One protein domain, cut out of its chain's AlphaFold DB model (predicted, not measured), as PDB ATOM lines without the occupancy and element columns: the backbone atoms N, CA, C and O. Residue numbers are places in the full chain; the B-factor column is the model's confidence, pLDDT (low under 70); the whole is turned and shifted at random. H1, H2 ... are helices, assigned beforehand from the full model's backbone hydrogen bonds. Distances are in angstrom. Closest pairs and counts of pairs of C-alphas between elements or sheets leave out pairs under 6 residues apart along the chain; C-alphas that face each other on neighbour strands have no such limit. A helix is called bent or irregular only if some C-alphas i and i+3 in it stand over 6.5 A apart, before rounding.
ATOM      1  N   THR A   8      -7.769 -50.801 -10.528       80.88
ATOM      2  CA  THR A   8      -8.209 -52.133 -10.972       80.88
ATOM      3  C   THR A   8      -7.654 -53.253 -10.078       80.88
ATOM      4  O   THR A   8      -8.399 -54.130  -9.654       80.88
ATOM      5  N   ARG A   9      -6.353 -53.225  -9.746       83.06
ATOM      6  CA  ARG A   9      -5.716 -54.273  -8.923       83.06
ATOM      7  C   ARG A   9      -6.281 -54.314  -7.503       83.06
ATOM      8  O   ARG A   9      -6.568 -55.395  -7.000       83.06
ATOM      9  N   TYR A  10      -6.428 -53.152  -6.872       83.44
ATOM     10  CA  TYR A  10      -6.952 -53.049  -5.512       83.44
ATOM     11  C   TYR A  10      -8.416 -53.470  -5.449       83.44
ATOM     12  O   TYR A  10      -8.800 -54.167  -4.515       83.44
ATOM     13  N   TYR A  11      -9.199 -53.140  -6.477       84.56
ATOM     14  CA  TYR A  11     -10.577 -53.599  -6.579       84.56
ATOM     15  C   TYR A  11     -10.683 -55.120  -6.619       84.56
ATOM     16  O   TYR A  11     -11.455 -55.679  -5.853       84.56
ATOM     17  N   TRP A  12      -9.904 -55.810  -7.459       84.69
ATOM     18  CA  TRP A  12      -9.979 -57.274  -7.533       84.69
ATOM     19  C   TRP A  12      -9.592 -57.948  -6.217       84.69
ATOM     20  O   TRP A  12     -10.227 -58.921  -5.821       84.69
ATOM     21  N   ILE A  13      -8.591 -57.410  -5.515       88.44
ATOM     22  CA  ILE A  13      -8.208 -57.896  -4.183       88.44
ATOM     23  C   ILE A  13      -9.353 -57.672  -3.186       88.44
ATOM     24  O   ILE A  13      -9.726 -58.597  -2.466       88.44
ATOM     25  N   ALA A  14      -9.939 -56.473  -3.169       85.81
ATOM     26  CA  ALA A  14     -11.061 -56.143  -2.293       85.81
ATOM     27  C   ALA A  14     -12.308 -56.984  -2.605       85.81
ATOM     28  O   ALA A  14     -12.981 -57.439  -1.687       85.81
ATOM     29  N   LEU A  15     -12.588 -57.245  -3.884       87.00
ATOM     30  CA  LEU A  15     -13.704 -58.075  -4.324       87.00
ATOM     31  C   LEU A  15     -13.517 -59.534  -3.899       87.00
ATOM     32  O   LEU A  15     -14.461 -60.145  -3.413       87.00
ATOM     33  N   LEU A  16     -12.305 -60.084  -4.030       89.81
ATOM     34  CA  LEU A  16     -11.991 -61.431  -3.544       89.81
ATOM     35  C   LEU A  16     -12.164 -61.536  -2.026       89.81
ATOM     36  O   LEU A  16     -12.744 -62.507  -1.546       89.81
ATOM     37  N   ALA A  17     -11.709 -60.529  -1.278       88.75
ATOM     38  CA  ALA A  17     -11.911 -60.476   0.165       88.75
ATOM     39  C   ALA A  17     -13.404 -60.385   0.523       88.75
ATOM     40  O   ALA A  17     -13.878 -61.148   1.361       88.75
ATOM     41  N   ALA A  18     -14.164 -59.515  -0.151       86.69
ATOM     42  CA  ALA A  18     -15.607 -59.381   0.047       86.69
ATOM     43  C   ALA A  18     -16.355 -60.684  -0.280       86.69
ATOM     44  O   ALA A  18     -17.258 -61.074   0.455       86.69
ATOM     45  N   PHE A  19     -15.946 -61.386  -1.338       88.81
ATOM     46  CA  PHE A  19     -16.501 -62.683  -1.711       88.81
ATOM     47  C   PHE A  19     -16.194 -63.764  -0.668       88.81
ATOM     48  O   PHE A  19     -17.091 -64.507  -0.281       88.81
ATOM     49  N   ALA A  20     -14.959 -63.823  -0.159       89.56
ATOM     50  CA  ALA A  20     -14.583 -64.760   0.899       89.56
ATOM     51  C   ALA A  20     -15.363 -64.506   2.200       89.56
ATOM     52  O   ALA A  20     -15.846 -65.448   2.824       89.56
ATOM     53  N   VAL A  21     -15.533 -63.237   2.584       88.56
ATOM     54  CA  VAL A  21     -16.341 -62.848   3.748       88.56
ATOM     55  C   VAL A  21     -17.809 -63.220   3.542       88.56
ATOM     56  O   VAL A  21     -18.420 -63.797   4.437       88.56
ATOM     57  N   TRP A  22     -18.372 -62.950   2.363       89.81
ATOM     58  CA  TRP A  22     -19.751 -63.323   2.049       89.81
ATOM     59  C   TRP A  22     -19.964 -64.842   2.089       89.81
ATOM     60  O   TRP A  22     -20.941 -65.296   2.680       89.81
ATOM     61  N   LEU A  23     -19.028 -65.630   1.547       88.31
ATOM     62  CA  LEU A  23     -19.055 -67.091   1.645       88.31
ATOM     63  C   LEU A  23     -18.990 -67.583   3.094       88.31
ATOM     64  O   LEU A  23     -19.691 -68.520   3.449       88.31
ATOM     65  N   ALA A  24     -18.171 -66.961   3.943       89.00
ATOM     66  CA  ALA A  24     -18.109 -67.329   5.355       89.00
ATOM     67  C   ALA A  24     -19.430 -67.020   6.083       89.00
ATOM     68  O   ALA A  24     -19.897 -67.822   6.889       89.00
ATOM     69  N   ILE A  25     -20.063 -65.885   5.771       86.12
ATOM     70  CA  ILE A  25     -21.359 -65.495   6.341       86.12
ATOM     71  C   ILE A  25     -22.476 -66.428   5.855       86.12
ATOM     72  O   ILE A  25     -23.344 -66.795   6.646       86.12
ATOM     73  N   SER A  26     -22.451 -66.865   4.594       85.75
ATOM     74  CA  SER A  26     -23.491 -67.738   4.033       85.75
ATOM     75  C   SER A  26     -23.479 -69.170   4.573       85.75
ATOM     76  O   SER A  26     -24.459 -69.891   4.404       85.75
ATOM     77  N   LEU A  27     -22.420 -69.577   5.284       89.12
ATOM     78  CA  LEU A  27     -22.420 -70.817   6.071       89.12
ATOM     79  C   LEU A  27     -23.329 -70.731   7.306       89.12
ATOM     80  O   LEU A  27     -23.750 -71.760   7.827       89.12
ATOM     81  N   HIS A  28     -23.616 -69.517   7.781       86.88
ATOM     82  CA  HIS A  28     -24.384 -69.269   9.001       86.88
ATOM     83  C   HIS A  28     -25.729 -68.578   8.750       86.88
ATOM     84  O   HIS A  28     -26.618 -68.678   9.593       86.88
ATOM     85  N   PHE A  29     -25.894 -67.907   7.609       83.75
ATOM     86  CA  PHE A  29     -27.103 -67.168   7.247       83.75
ATOM     87  C   PHE A  29     -27.642 -67.596   5.879       83.75
ATOM     88  O   PHE A  29     -26.855 -67.932   4.989       83.75
ATOM     89  N   PRO A  30     -28.968 -67.526   5.656       83.88
ATOM     90  CA  PRO A  30     -29.554 -67.771   4.346       83.88
ATOM     91  C   PRO A  30     -28.932 -66.875   3.267       83.88
ATOM     92  O   PRO A  30     -28.717 -65.674   3.457       83.88
ATOM     93  N   LEU A  31     -28.685 -67.449   2.086       80.25
ATOM     94  CA  LEU A  31     -28.139 -66.708   0.943       80.25
ATOM     95  C   LEU A  31     -29.029 -65.521   0.549       80.25
ATOM     96  O   LEU A  31     -28.509 -64.474   0.178       80.25
ATOM     97  N   SER A  32     -30.352 -65.649   0.683       76.88
ATOM     98  CA  SER A  32     -31.317 -64.584   0.386       76.88
ATOM     99  C   SER A  32     -31.110 -63.319   1.226       76.88
ATOM    100  O   SER A  32     -31.351 -62.224   0.732       76.88
ATOM    101  N   GLU A  33     -30.626 -63.452   2.462       75.62
ATOM    102  CA  GLU A  33     -30.446 -62.326   3.388       75.62
ATOM    103  C   GLU A  33     -29.090 -61.629   3.204       75.62
ATOM    104  O   GLU A  33     -28.971 -60.415   3.366       75.62
ATOM    105  N   SER A  34     -28.056 -62.381   2.820       80.62
ATOM    106  CA  SER A  34     -26.684 -61.869   2.691       80.62
ATOM    107  C   SER A  34     -26.317 -61.428   1.267       80.62
ATOM    108  O   SER A  34     -25.427 -60.592   1.086       80.62
ATOM    109  N   PHE A  35     -26.992 -61.963   0.242       83.81
ATOM    110  CA  PHE A  35     -26.658 -61.702  -1.162       83.81
ATOM    111  C   PHE A  35     -26.952 -60.259  -1.590       83.81
ATOM    112  O   PHE A  35     -26.164 -59.679  -2.335       83.81
ATOM    113  N   GLY A  36     -28.016 -59.638  -1.068       82.06
ATOM    114  CA  GLY A  36     -28.313 -58.223  -1.330       82.06
ATOM    115  C   GLY A  36     -27.204 -57.291  -0.829       82.06
ATOM    116  O   GLY A  36     -26.771 -56.386  -1.543       82.06
ATOM    117  N   VAL A  37     -26.655 -57.562   0.359       83.19
ATOM    118  CA  VAL A  37     -25.525 -56.797   0.918       83.19
ATOM    119  C   VAL A  37     -24.269 -56.977   0.063       83.19
ATOM    120  O   VAL A  37     -23.594 -55.999  -0.258       83.19
ATOM    121  N   PHE A  38     -23.979 -58.205  -0.369       86.00
ATOM    122  CA  PHE A  38     -22.857 -58.480  -1.270       86.00
ATOM    123  C   PHE A  38     -23.005 -57.766  -2.624       86.00
ATOM    124  O   PHE A  38     -22.045 -57.163  -3.113       86.00
ATOM    125  N   ALA A  39     -24.209 -57.775  -3.206       83.88
ATOM    126  CA  ALA A  39     -24.515 -57.060  -4.441       83.88
ATOM    127  C   ALA A  39     -24.346 -55.541  -4.271       83.88
ATOM    128  O   ALA A  39     -23.710 -54.903  -5.110       83.88
ATOM    129  N   LEU A  40     -24.816 -54.963  -3.159       83.50
ATOM    130  CA  LEU A  40     -24.644 -53.540  -2.857       83.50
ATOM    131  C   LEU A  40     -23.162 -53.153  -2.740       83.50
ATOM    132  O   LEU A  40     -22.727 -52.194  -3.377       83.50
ATOM    133  N   VAL A  41     -22.369 -53.911  -1.973       86.38
ATOM    134  CA  VAL A  41     -20.922 -53.666  -1.810       86.38
ATOM    135  C   VAL A  41     -20.193 -53.786  -3.150       86.38
ATOM    136  O   VAL A  41     -19.370 -52.933  -3.489       86.38
ATOM    137  N   THR A  42     -20.530 -54.802  -3.947       85.44
ATOM    138  CA  THR A  42     -19.952 -55.011  -5.282       85.44
ATOM    139  C   THR A  42     -20.298 -53.862  -6.230       85.44
ATOM    140  O   THR A  42     -19.421 -53.374  -6.950       85.44
ATOM    141  N   GLY A  43     -21.549 -53.394  -6.205       81.50
ATOM    142  CA  GLY A  43     -22.038 -52.278  -7.013       81.50
ATOM    143  C   GLY A  43     -21.385 -50.948  -6.642       81.50
ATOM    144  O   GLY A  43     -20.839 -50.272  -7.508       81.50
ATOM    145  N   LEU A  44     -21.350 -50.597  -5.355       83.69
ATOM    146  CA  LEU A  44     -20.702 -49.367  -4.884       83.69
ATOM    147  C   LEU A  44     -19.192 -49.379  -5.151       83.69
ATOM    148  O   LEU A  44     -18.630 -48.389  -5.624       83.69
ATOM    149  N   GLY A  45     -18.531 -50.513  -4.895       82.12
ATOM    150  CA  GLY A  45     -17.103 -50.667  -5.155       82.12
ATOM    151  C   GLY A  45     -16.761 -50.545  -6.642       82.12
ATOM    152  O   GLY A  45     -15.785 -49.886  -6.995       82.12
ATOM    153  N   SER A  46     -17.559 -51.156  -7.524       79.50
ATOM    154  CA  SER A  46     -17.337 -51.066  -8.973       79.50
ATOM    155  C   SER A  46     -17.625 -49.664  -9.508       79.50
ATOM    156  O   SER A  46     -16.829 -49.163 -10.299       79.50
ATOM    157  N   ALA A  47     -18.666 -48.991  -9.008       77.56
ATOM    158  CA  ALA A  47     -18.977 -47.607  -9.360       77.56
ATOM    159  C   ALA A  47     -17.831 -46.647  -9.003       77.56
ATOM    160  O   ALA A  47     -17.446 -45.805  -9.814       77.56
ATOM    161  N   TYR A  48     -17.234 -46.799  -7.816       82.62
ATOM    162  CA  TYR A  48     -16.090 -45.985  -7.397       82.62
ATOM    163  C   TYR A  48     -14.893 -46.138  -8.346       82.62
ATOM    164  O   TYR A  48     -14.308 -45.154  -8.806       82.62
ATOM    165  N   VAL A  49     -14.537 -47.382  -8.674       80.88
ATOM    166  CA  VAL A  49     -13.387 -47.676  -9.538       80.88
ATOM    167  C   VAL A  49     -13.659 -47.245 -10.973       80.88
ATOM    168  O   VAL A  49     -12.759 -46.729 -11.632       80.88
ATOM    169  N   TYR A  50     -14.898 -47.396 -11.438       79.12
ATOM    170  CA  TYR A  50     -15.345 -46.860 -12.714       79.12
ATOM    171  C   TYR A  50     -15.099 -45.349 -12.805       79.12
ATOM    172  O   TYR A  50     -14.403 -44.916 -13.721       79.12
ATOM    173  N   SER A  51     -15.582 -44.561 -11.837       76.94
ATOM    174  CA  SER A  51     -15.399 -43.102 -11.825       76.94
ATOM    175  C   SER A  51     -13.922 -42.707 -11.859       76.94
ATOM    176  O   SER A  51     -13.530 -41.781 -12.571       76.94
ATOM    177  N   PHE A  52     -13.075 -43.448 -11.142       80.62
ATOM    178  CA  PHE A  52     -11.638 -43.205 -11.127       80.62
ATOM    179  C   PHE A  52     -10.960 -43.529 -12.472       80.62
ATOM    180  O   PHE A  52     -10.201 -42.718 -13.008       80.62
ATOM    181  N   GLU A  53     -11.229 -44.704 -13.048       74.62
ATOM    182  CA  GLU A  53     -10.666 -45.114 -14.342       74.62
ATOM    183  C   GLU A  53     -11.189 -44.243 -15.494       74.62
ATOM    184  O   GLU A  53     -10.436 -43.906 -16.411       74.62
ATOM    185  N   PHE A  54     -12.444 -43.795 -15.418       75.62
ATOM    186  CA  PHE A  54     -13.013 -42.836 -16.357       75.62
ATOM    187  C   PHE A  54     -12.314 -41.472 -16.271       75.62
ATOM    188  O   PHE A  54     -11.899 -40.927 -17.295       75.62
ATOM    189  N   GLY A  55     -12.072 -40.959 -15.060       75.00
ATOM    190  CA  GLY A  55     -11.285 -39.739 -14.860       75.00
ATOM    191  C   GLY A  55      -9.870 -39.845 -15.444       75.00
ATOM    192  O   GLY A  55      -9.396 -38.920 -16.110       75.00
ATOM    193  N   ARG A  56      -9.211 -41.003 -15.287       76.19
ATOM    194  CA  ARG A  56      -7.905 -41.282 -15.913       76.19
ATOM    195  C   ARG A  56      -7.974 -41.291 -17.436       76.19
ATOM    196  O   ARG A  56      -7.063 -40.765 -18.079       76.19
ATOM    197  N   LEU A  57      -9.033 -41.857 -18.017       75.06
ATOM    198  CA  LEU A  57      -9.252 -41.850 -19.464       75.06
ATOM    199  C   LEU A  57      -9.421 -40.420 -19.985       75.06
ATOM    200  O   LEU A  57      -8.737 -40.034 -20.929       75.06
ATOM    201  N   MET A  58     -10.274 -39.622 -19.342       75.44
ATOM    202  CA  MET A  58     -10.526 -38.234 -19.739       75.44
ATOM    203  C   MET A  58      -9.270 -37.369 -19.613       75.44
ATOM    204  O   MET A  58      -8.948 -36.615 -20.530       75.44
ATOM    205  N   GLY A  59      -8.497 -37.533 -18.535       73.94
ATOM    206  CA  GLY A  59      -7.207 -36.859 -18.374       73.94
ATOM    207  C   GLY A  59      -6.195 -37.243 -19.458       73.94
ATOM    208  O   GLY A  59      -5.501 -36.381 -19.996       73.94
ATOM    209  N   PHE A  60      -6.145 -38.523 -19.834       72.81
ATOM    210  CA  PHE A  60      -5.296 -38.992 -20.925       72.81
ATOM    211  C   PHE A  60      -5.718 -38.399 -22.278       72.81
ATOM    212  O   PHE A  60      -4.875 -37.884 -23.015       72.81
ATOM    213  N   LEU A  61      -7.015 -38.438 -22.595       72.88
ATOM    214  CA  LEU A  61      -7.556 -37.909 -23.848       72.88
ATOM    215  C   LEU A  61      -7.337 -36.400 -23.960       72.88
ATOM    216  O   LEU A  61      -6.926 -35.928 -25.014       72.88
ATOM    217  N   LYS A  62      -7.494 -35.649 -22.866       76.62
ATOM    218  CA  LYS A  62      -7.219 -34.207 -22.835       76.62
ATOM    219  C   LYS A  62      -5.791 -33.865 -23.274       76.62
ATOM    220  O   LYS A  62      -5.580 -32.850 -23.929       76.62
ATOM    221  N   VAL A  63      -4.814 -34.700 -22.914       74.75
ATOM    222  CA  VAL A  63      -3.389 -34.462 -23.199       74.75
ATOM    223  C   VAL A  63      -2.973 -35.006 -24.566       74.75
ATOM    224  O   VAL A  63      -2.193 -34.367 -25.266       74.75
ATOM    225  N   HIS A  64      -3.459 -36.189 -24.945       69.00
ATOM    226  CA  HIS A  64      -2.950 -36.923 -26.108       69.00
ATOM    227  C   HIS A  64      -3.908 -36.959 -27.307       69.00
ATOM    228  O   HIS A  64      -3.468 -37.271 -28.411       69.00
ATOM    229  N   ALA A  65      -5.193 -36.657 -27.117       69.44
ATOM    230  CA  ALA A  65      -6.223 -36.696 -28.155       69.44
ATOM    231  C   ALA A  65      -7.337 -35.652 -27.890       69.44
ATOM    232  O   ALA A  65      -8.493 -36.016 -27.650       69.44
ATOM    233  N   PRO A  66      -7.019 -34.342 -27.926       72.88
ATOM    234  CA  PRO A  66      -7.929 -33.279 -27.492       72.88
ATOM    235  C   PRO A  66      -9.222 -33.190 -28.318       72.88
ATOM    236  O   PRO A  66     -10.260 -32.814 -27.781       72.88
ATOM    237  N   SER A  67      -9.196 -33.588 -29.595       70.62
ATOM    238  CA  SER A  67     -10.398 -33.669 -30.437       70.62
ATOM    239  C   SER A  67     -11.396 -34.717 -29.937       70.62
ATOM    240  O   SER A  67     -12.595 -34.469 -29.925       70.62
ATOM    241  N   GLN A  68     -10.905 -35.867 -29.468       69.56
ATOM    242  CA  GLN A  68     -11.741 -36.920 -28.886       69.56
ATOM    243  C   GLN A  68     -12.263 -36.503 -27.510       69.56
ATOM    244  O   GLN A  68     -13.416 -36.763 -27.190       69.56
ATOM    245  N   TYR A  69     -11.433 -35.821 -26.714       73.69
ATOM    246  CA  TYR A  69     -11.841 -35.261 -25.427       73.69
ATOM    247  C   TYR A  69     -12.993 -34.252 -25.571       73.69
ATOM    248  O   TYR A  69     -13.958 -34.340 -24.821       73.69
ATOM    249  N   ALA A  70     -12.925 -33.343 -26.551       74.12
ATOM    250  CA  ALA A  70     -13.981 -32.358 -26.800       74.12
ATOM    251  C   ALA A  70     -15.320 -33.019 -27.172       74.12
ATOM    252  O   ALA A  70     -16.350 -32.670 -26.610       74.12
ATOM    253  N   GLU A  71     -15.305 -34.042 -28.036       70.56
ATOM    254  CA  GLU A  71     -16.519 -34.805 -28.371       70.56
ATOM    255  C   GLU A  71     -17.127 -35.548 -27.170       70.56
ATOM    256  O   GLU A  71     -18.316 -35.859 -27.174       70.56
ATOM    257  N   LEU A  72     -16.308 -35.896 -26.176       67.56
ATOM    258  CA  LEU A  72     -16.705 -36.711 -25.028       67.56
ATOM    259  C   LEU A  72     -17.161 -35.899 -23.825       67.56
ATOM    260  O   LEU A  72     -18.038 -36.353 -23.096       67.56
ATOM    261  N   GLN A  73     -16.578 -34.718 -23.625       71.00
ATOM    262  CA  GLN A  73     -16.950 -33.801 -22.551       71.00
ATOM    263  C   GLN A  73     -18.419 -33.368 -22.657       71.00
ATOM    264  O   GLN A  73     -19.084 -33.210 -21.638       71.00
ATOM    265  N   ASP A  74     -18.932 -33.217 -23.879       63.25
ATOM    266  CA  ASP A  74     -20.274 -32.682 -24.130       63.25
ATOM    267  C   ASP A  74     -21.384 -33.744 -24.076       63.25
ATOM    268  O   ASP A  74     -22.548 -33.450 -24.351       63.25
ATOM    269  N   ILE A  75     -21.057 -34.992 -23.722       62.72
ATOM    270  CA  ILE A  75     -22.039 -36.069 -23.598       62.72
ATOM    271  C   ILE A  75     -22.315 -36.302 -22.101       62.72
ATOM    272  O   ILE A  75     -21.611 -37.081 -21.466       62.72
ATOM    273  N   PRO A  76     -23.361 -35.694 -21.508       54.81
ATOM    274  CA  PRO A  76     -23.686 -35.871 -20.084       54.81
ATOM    275  C   PRO A  76     -24.070 -37.319 -19.734       54.81
ATOM    276  O   PRO A  76     -23.877 -37.780 -18.612       54.81
ATOM    277  N   LEU A  77     -24.543 -38.085 -20.721       52.47
ATOM    278  CA  LEU A  77     -24.764 -39.526 -20.589       52.47
ATOM    279  C   LEU A  77     -23.460 -40.322 -20.480       52.47
ATOM    280  O   LEU A  77     -23.521 -41.489 -20.140       52.47
ATOM    281  N   PHE A  78     -22.280 -39.758 -20.748       51.53
ATOM    282  CA  PHE A  78     -21.021 -40.503 -20.680       51.53
ATOM    283  C   PHE A  78     -20.521 -40.705 -19.248       51.53
ATOM    284  O   PHE A  78     -19.921 -41.739 -18.959       51.53
ATOM    285  N   GLU A  79     -20.829 -39.779 -18.337       50.53
ATOM    286  CA  GLU A  79     -20.536 -39.948 -16.909       50.53
ATOM    287  C   GLU A  79     -21.335 -41.116 -16.309       50.53
ATOM    288  O   GLU A  79     -20.827 -41.846 -15.463       50.53
ATOM    289  N   THR A  80     -22.544 -41.366 -16.818       49.44
ATOM    290  CA  THR A  80     -23.454 -42.429 -16.349       49.44
ATOM    291  C   THR A  80     -23.445 -43.691 -17.219       49.44
ATOM    292  O   THR A  80     -23.721 -44.784 -16.729       49.44
ATOM    293  N   LEU A  81     -23.092 -43.579 -18.501       49.12
ATOM    294  CA  LEU A  81     -23.161 -44.627 -19.519       49.12
ATOM    295  C   LEU A  81     -21.919 -44.660 -20.426       49.12
ATOM    296  O   LEU A  81     -22.038 -44.783 -21.649       49.12
ATOM    297  N   ALA A  82     -20.716 -44.807 -19.867       50.75
ATOM    298  CA  ALA A  82     -19.650 -45.507 -20.609       50.75
ATOM    299  C   ALA A  82     -20.048 -46.951 -21.033       50.75
ATOM    300  O   ALA A  82     -19.269 -47.677 -21.647       50.75
ATOM    301  N   PHE A  83     -21.269 -47.361 -20.687       54.59
ATOM    302  CA  PHE A  83     -21.957 -48.609 -20.950       54.59
ATOM    303  C   PHE A  83     -21.945 -49.086 -22.394       54.59
ATOM    304  O   PHE A  83     -21.648 -50.248 -22.651       54.59
ATOM    305  N   VAL A  84     -22.280 -48.233 -23.352       45.66
ATOM    306  CA  VAL A  84     -22.498 -48.665 -24.737       45.66
ATOM    307  C   VAL A  84     -22.209 -47.485 -25.636       45.66
ATOM    308  O   VAL A  84     -23.097 -46.922 -26.266       45.66
ATOM    309  N   HIS A  85     -20.948 -47.082 -25.726       52.25
ATOM    310  CA  HIS A  85     -20.555 -46.251 -26.854       52.25
ATOM    311  C   HIS A  85     -19.681 -47.080 -27.798       52.25
ATOM    312  O   HIS A  85     -18.460 -46.903 -27.836       52.25
ATOM    313  N   PRO A  86     -20.284 -47.987 -28.600       51.75
ATOM    314  CA  PRO A  86     -19.580 -48.699 -29.665       51.75
ATOM    315  C   PRO A  86     -18.908 -47.717 -30.629       51.75
ATOM    316  O   PRO A  86     -17.897 -48.042 -31.237       51.75
ATOM    317  N   ARG A  87     -19.400 -46.472 -30.703       54.22
ATOM    318  CA  ARG A  87     -18.746 -45.346 -31.379       54.22
ATOM    319  C   ARG A  87     -17.385 -44.972 -30.780       54.22
ATOM    320  O   ARG A  87     -16.480 -44.697 -31.555       54.22
ATOM    321  N   MET A  88     -17.210 -44.989 -29.455       53.12
ATOM    322  CA  MET A  88     -15.897 -44.777 -28.822       53.12
ATOM    323  C   MET A  88     -14.972 -45.960 -29.051       53.12
ATOM    324  O   MET A  88     -13.816 -45.755 -29.405       53.12
ATOM    325  N   HIS A  89     -15.494 -47.185 -28.933       55.12
ATOM    326  CA  HIS A  89     -14.722 -48.372 -29.282       55.12
ATOM    327  C   HIS A  89     -14.249 -48.282 -30.740       55.12
ATOM    328  O   HIS A  89     -13.078 -48.453 -31.019       55.12
ATOM    329  N   ARG A  90     -15.105 -47.860 -31.673       54.44
ATOM    330  CA  ARG A  90     -14.723 -47.693 -33.080       54.44
ATOM    331  C   ARG A  90     -13.747 -46.531 -33.306       54.44
ATOM    332  O   ARG A  90     -12.787 -46.705 -34.040       54.44
ATOM    333  N   LYS A  91     -13.944 -45.369 -32.670       53.50
ATOM    334  CA  LYS A  91     -13.100 -44.167 -32.855       53.50
ATOM    335  C   LYS A  91     -11.722 -44.271 -32.189       53.50
ATOM    336  O   LYS A  91     -10.750 -43.845 -32.797       53.50
ATOM    337  N   LEU A  92     -11.606 -44.891 -31.010       54.56
ATOM    338  CA  LEU A  92     -10.310 -45.202 -30.376       54.56
ATOM    339  C   LEU A  92      -9.500 -46.234 -31.185       54.56
ATOM    340  O   LEU A  92      -8.276 -46.301 -31.069       54.56
ATOM    341  N   TRP A  93     -10.177 -47.045 -32.004       51.28
ATOM    342  CA  TRP A  93      -9.545 -48.002 -32.912       51.28
ATOM    343  C   TRP A  93      -9.112 -47.387 -34.248       51.28
ATOM    344  O   TRP A  93      -8.243 -47.969 -34.902       51.28
ATOM    345  N   VAL A  94      -9.657 -46.227 -34.644       45.31
ATOM    346  CA  VAL A  94      -9.313 -45.558 -35.909       45.31
ATOM    347  C   VAL A  94      -8.025 -44.739 -35.727       45.31
ATOM    348  O   VAL A  94      -7.974 -43.837 -34.889       45.31
ATOM    349  N   PRO A  95      -6.957 -45.062 -36.475       43.66
ATOM    350  CA  PRO A  95      -5.629 -44.520 -36.245       43.66
ATOM    351  C   PRO A  95      -5.527 -43.100 -36.803       43.66
ATOM    352  O   PRO A  95      -5.718 -42.881 -37.994       43.66
ATOM    353  N   VAL A  96      -5.140 -42.143 -35.963       47.75
ATOM    354  CA  VAL A  96      -4.565 -40.879 -36.435       47.75
ATOM    355  C   VAL A  96      -3.195 -40.740 -35.779       47.75
ATOM    356  O   VAL A  96      -3.063 -40.195 -34.691       47.75
ATOM    357  N   ASN A  97      -2.188 -41.348 -36.413       47.50
ATOM    358  CA  ASN A  97      -0.753 -41.037 -36.310       47.50
ATOM    359  C   ASN A  97      -0.083 -40.967 -34.916       47.50
ATOM    360  O   ASN A  97       1.040 -40.475 -34.809       47.50
ATOM    361  N   ALA A  98      -0.704 -41.473 -33.848       52.47
ATOM    362  CA  ALA A  98      -0.129 -41.431 -32.503       52.47
ATOM    363  C   ALA A  98       0.826 -42.618 -32.226       52.47
ATOM    364  O   ALA A  98       0.550 -43.744 -32.653       52.47
ATOM    365  N   PRO A  99       1.929 -42.411 -31.478       55.34
ATOM    366  CA  PRO A  99       2.875 -43.473 -31.132       55.34
ATOM    367  C   PRO A  99       2.203 -44.633 -30.366       55.34
ATOM    368  O   PRO A  99       1.298 -44.432 -29.560       55.34
ATOM    369  N   LEU A 100       2.671 -45.867 -30.590       54.38
ATOM    370  CA  LEU A 100       2.059 -47.117 -30.091       54.38
ATOM    371  C   LEU A 100       1.887 -47.190 -28.555       54.38
ATOM    372  O   LEU A 100       0.898 -47.725 -28.066       54.38
ATOM    373  N   ARG A 101       2.812 -46.621 -27.769       53.56
ATOM    374  CA  ARG A 101       2.804 -46.711 -26.289       53.56
ATOM    375  C   ARG A 101       1.630 -45.986 -25.598       53.56
ATOM    376  O   ARG A 101       1.025 -46.570 -24.693       53.56
ATOM    377  N   PRO A 102       1.270 -44.744 -25.978       58.59
ATOM    378  CA  PRO A 102       0.066 -44.097 -25.458       58.59
ATOM    379  C   PRO A 102      -1.230 -44.861 -25.799       58.59
ATOM    380  O   PRO A 102      -2.170 -44.847 -25.005       58.59
ATOM    381  N   ARG A 103      -1.265 -45.600 -26.917       58.44
ATOM    382  CA  ARG A 103      -2.444 -46.349 -27.385       58.44
ATOM    383  C   ARG A 103      -2.809 -47.531 -26.484       58.44
ATOM    384  O   ARG A 103      -3.954 -47.640 -26.054       58.44
ATOM    385  N   ASP A 104      -1.834 -48.371 -26.136       60.62
ATOM    386  CA  ASP A 104      -2.064 -49.542 -25.269       60.62
ATOM    387  C   ASP A 104      -2.475 -49.147 -23.849       60.62
ATOM    388  O   ASP A 104      -3.121 -49.905 -23.120       60.62
ATOM    389  N   THR A 105      -2.071 -47.950 -23.429       63.03
ATOM    390  CA  THR A 105      -2.428 -47.397 -22.123       63.03
ATOM    391  C   THR A 105      -3.869 -46.894 -22.141       63.03
ATOM    392  O   THR A 105      -4.651 -47.300 -21.287       63.03
ATOM    393  N   ALA A 106      -4.261 -46.117 -23.156       63.25
ATOM    394  CA  ALA A 106      -5.642 -45.663 -23.335       63.25
ATOM    395  C   ALA A 106      -6.628 -46.830 -23.480       63.25
ATOM    396  O   ALA A 106      -7.682 -46.840 -22.849       63.25
ATOM    397  N   PHE A 107      -6.255 -47.852 -24.258       67.88
ATOM    398  CA  PHE A 107      -7.074 -49.047 -24.449       67.88
ATOM    399  C   PHE A 107      -7.265 -49.831 -23.148       67.88
ATOM    400  O   PHE A 107      -8.377 -50.264 -22.847       67.88
ATOM    401  N   ARG A 108      -6.203 -49.987 -22.344       68.75
ATOM    402  CA  ARG A 108      -6.303 -50.628 -21.026       68.75
ATOM    403  C   ARG A 108      -7.212 -49.854 -20.079       68.75
ATOM    404  O   ARG A 108      -8.040 -50.478 -19.426       68.75
ATOM    405  N   VAL A 109      -7.099 -48.528 -20.040       66.44
ATOM    406  CA  VAL A 109      -7.944 -47.686 -19.179       66.44
ATOM    407  C   VAL A 109      -9.410 -47.739 -19.628       66.44
ATOM    408  O   VAL A 109     -10.288 -47.955 -18.797       66.44
ATOM    409  N   TYR A 110      -9.686 -47.662 -20.935       69.75
ATOM    410  CA  TYR A 110     -11.038 -47.839 -21.480       69.75
ATOM    411  C   TYR A 110     -11.625 -49.215 -21.143       69.75
ATOM    412  O   TYR A 110     -12.760 -49.314 -20.684       69.75
ATOM    413  N   ARG A 111     -10.842 -50.286 -21.330       71.75
ATOM    414  CA  ARG A 111     -11.269 -51.651 -21.006       71.75
ATOM    415  C   ARG A 111     -11.585 -51.800 -19.519       71.75
ATOM    416  O   ARG A 111     -12.599 -52.407 -19.192       71.75
ATOM    417  N   SER A 112     -10.751 -51.255 -18.634       69.88
ATOM    418  CA  SER A 112     -11.021 -51.254 -17.193       69.88
ATOM    419  C   SER A 112     -12.320 -50.515 -16.872       69.88
ATOM    420  O   SER A 112     -13.175 -51.078 -16.195       69.88
ATOM    421  N   ALA A 113     -12.516 -49.308 -17.410       68.31
ATOM    422  CA  ALA A 113     -13.750 -48.547 -17.212       68.31
ATOM    423  C   ALA A 113     -14.992 -49.319 -17.701       68.31
ATOM    424  O   ALA A 113     -16.002 -49.358 -17.006       68.31
ATOM    425  N   TRP A 114     -14.904 -50.001 -18.848       71.50
ATOM    426  CA  TRP A 114     -15.994 -50.829 -19.375       71.50
ATOM    427  C   TRP A 114     -16.307 -52.055 -18.503       71.50
ATOM    428  O   TRP A 114     -17.469 -52.384 -18.282       71.50
ATOM    429  N   ILE A 115     -15.285 -52.731 -17.971       76.00
ATOM    430  CA  ILE A 115     -15.492 -53.871 -17.064       76.00
ATOM    431  C   ILE A 115     -16.195 -53.406 -15.782       76.00
ATOM    432  O   ILE A 115     -17.148 -54.043 -15.337       76.00
ATOM    433  N   PHE A 116     -15.749 -52.294 -15.191       73.50
ATOM    434  CA  PHE A 116     -16.327 -51.797 -13.941       73.50
ATOM    435  C   PHE A 116     -17.720 -51.212 -14.111       73.50
ATOM    436  O   PHE A 116     -18.550 -51.384 -13.218       73.50
ATOM    437  N   SER A 117     -18.022 -50.614 -15.264       67.81
ATOM    438  CA  SER A 117     -19.398 -50.244 -15.571       67.81
ATOM    439  C   SER A 117     -20.269 -51.501 -15.616       67.81
ATOM    440  O   SER A 117     -21.191 -51.608 -14.814       67.81
ATOM    441  N   ALA A 118     -19.921 -52.513 -16.419       74.00
ATOM    442  CA  ALA A 118     -20.686 -53.759 -16.528       74.00
ATOM    443  C   ALA A 118     -20.933 -54.439 -15.167       74.00
ATOM    444  O   ALA A 118     -22.055 -54.863 -14.885       74.00
ATOM    445  N   LEU A 119     -19.913 -54.480 -14.303       77.12
ATOM    446  CA  LEU A 119     -20.040 -54.981 -12.932       77.12
ATOM    447  C   LEU A 119     -21.030 -54.161 -12.098       77.12
ATOM    448  O   LEU A 119     -21.829 -54.745 -11.371       77.12
ATOM    449  N   THR A 120     -21.026 -52.835 -12.241       75.94
ATOM    450  CA  THR A 120     -21.940 -51.941 -11.518       75.94
ATOM    451  C   THR A 120     -23.395 -52.216 -11.891       75.94
ATOM    452  O   THR A 120     -24.221 -52.414 -11.005       75.94
ATOM    453  N   ILE A 121     -23.732 -52.287 -13.189       76.62
ATOM    454  CA  ILE A 121     -25.121 -52.589 -13.593       76.62
ATOM    455  C   ILE A 121     -25.506 -54.015 -13.238       76.62
ATOM    456  O   ILE A 121     -26.611 -54.218 -12.746       76.62
ATOM    457  N   GLY A 122     -24.622 -54.992 -13.452       79.06
ATOM    458  CA  GLY A 122     -24.891 -56.370 -13.049       79.06
ATOM    459  C   GLY A 122     -25.243 -56.450 -11.563       79.06
ATOM    460  O   GLY A 122     -26.268 -57.020 -11.200       79.06
ATOM    461  N   ALA A 123     -24.451 -55.793 -10.715       80.38
ATOM    462  CA  ALA A 123     -24.691 -55.716  -9.281       80.38
ATOM    463  C   ALA A 123     -25.998 -54.983  -8.928       80.38
ATOM    464  O   ALA A 123     -26.753 -55.469  -8.093       80.38
ATOM    465  N   LEU A 124     -26.307 -53.857  -9.583       79.06
ATOM    466  CA  LEU A 124     -27.558 -53.120  -9.364       79.06
ATOM    467  C   LEU A 124     -28.796 -53.921  -9.788       79.06
ATOM    468  O   LEU A 124     -29.785 -53.944  -9.062       79.06
ATOM    469  N   LEU A 125     -28.751 -54.600 -10.936       82.06
ATOM    470  CA  LEU A 125     -29.843 -55.458 -11.403       82.06
ATOM    471  C   LEU A 125     -30.076 -56.628 -10.445       82.06
ATOM    472  O   LEU A 125     -31.222 -56.947 -10.131       82.06
ATOM    473  N   LEU A 126     -28.993 -57.237  -9.951       80.44
ATOM    474  CA  LEU A 126     -29.067 -58.276  -8.928       80.44
ATOM    475  C   LEU A 126     -29.677 -57.730  -7.632       80.44
ATOM    476  O   LEU A 126     -30.593 -58.348  -7.101       80.44
ATOM    477  N   LEU A 127     -29.244 -56.551  -7.176       79.44
ATOM    478  CA  LEU A 127     -29.786 -55.897  -5.985       79.44
ATOM    479  C   LEU A 127     -31.297 -55.642  -6.112       79.44
ATOM    480  O   LEU A 127     -32.063 -55.995  -5.219       79.44
ATOM    481  N   VAL A 128     -31.748 -55.090  -7.242       81.44
ATOM    482  CA  VAL A 128     -33.180 -54.857  -7.501       81.44
ATOM    483  C   VAL A 128     -33.975 -56.163  -7.472       81.44
ATOM    484  O   VAL A 128     -35.109 -56.178  -7.002       81.44
ATOM    485  N   ASN A 129     -33.394 -57.269  -7.945       79.69
ATOM    486  CA  ASN A 129     -34.053 -58.571  -7.913       79.69
ATOM    487  C   ASN A 129     -34.106 -59.190  -6.506       79.69
ATOM    488  O   ASN A 129     -34.995 -59.983  -6.235       79.69
ATOM    489  N   THR A 130     -33.182 -58.826  -5.613       74.69
ATOM    490  CA  THR A 130     -33.169 -59.302  -4.216       74.69
ATOM    491  C   THR A 130     -34.119 -58.552  -3.285       74.69
ATOM    492  O   THR A 130     -34.359 -59.010  -2.175       74.69
ATOM    493  N   LEU A 131     -34.636 -57.397  -3.710       67.75
ATOM    494  CA  LEU A 131     -35.569 -56.570  -2.933       67.75
ATOM    495  C   LEU A 131     -37.050 -56.891  -3.221       67.75
ATOM    496  O   LEU A 131     -37.925 -56.214  -2.684       67.75
ATOM    497  N   LYS A 132     -37.323 -57.866  -4.096       58.06
ATOM    498  CA  LYS A 132     -38.666 -58.364  -4.426       58.06
ATOM    499  C   LYS A 132     -39.007 -59.584  -3.587       58.06
ATOM    500  O   LYS A 132     -40.193 -59.686  -3.211       58.06
TER     501      LYS A 132
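AT A GLANCE: This is residues 8 to 132 of the 132 residues of an uncharacterized protein of bioreactor metagenome (UniProt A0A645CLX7). Two long helices, H2 and H6, run side by side in opposite ways and cross at a shallow angle, making the long axis of a rod. H1 folds back along residues 34 to 49 of H2, and the short helices H3, H4 and H5 follow one another from the last part of H2 toward H6. The printed part has 125 residues with six named helices, H1 to H6 in order, and no named strand; the class is all helix. It is loose, with a radius of gyration of the C-alphas of 17.5 A and spans of 58 by 28 by 19 A.

IN THESE COORDINATES: H1, residues 8 to 26, begins at C-alpha 8 (-8.209, -52.133, -10.972) and measures 26.5 A. H2, residues 31 to 64, measures 47.5 A and is only just irregular: C-alphas 33 and 36 are 6.6 A apart. H3 is residues 66 to 73, H4 76 to 80 and H5 86 to 93. H6, residues 100 to 130, measures 45.4 A and ends at C-alpha 130 (-33.169, -59.302, -4.216).

HOW THE PARTS SIT: H2 is the hub, touching three helices. H1 and H2, a helical hairpin, touch at a shallow tilt of 3 degrees, closest at the C-alphas of Trp 22 and Phe 38, 6.6 A. H2 and H6 touch at a shallow tilt of 26 degrees, opposite ways; the C-alphas of Gly 43 and Thr 120 come closest, 4.5 A. H3 and residues 58 to 62 of H2 touch, closest at the C-alphas of Tyr 69 and Leu 61, 5.3 A; H2 and H3 are a hairpin at 35.5 degrees, only just a steep tilt. H4 is close to H2 but not clearly touching, the closest C-alphas, Glu 79 and Ser 51, being 7.9 A apart. H5 stands likewise to H6, with Leu 92 and Phe 107 closest, their C-alphas 7.8 A apart. Each O i to N i+4 pair is within hydrogen-bond range in H1, H3 and H5, but 28 of 30 in H2, 26 of 27 in H6 and 0 of 1 in H4, where 1 of 2 O i to N i+3 pairs is.

THE WHOLE: The C-alphas farthest apart, His 28 and Asn 97, are 58.4 A from each other. The printed part has no cut and no long link. Mean pLDDT of the printed part is 72.0; 46 residues are under 70, among them 74 to 110.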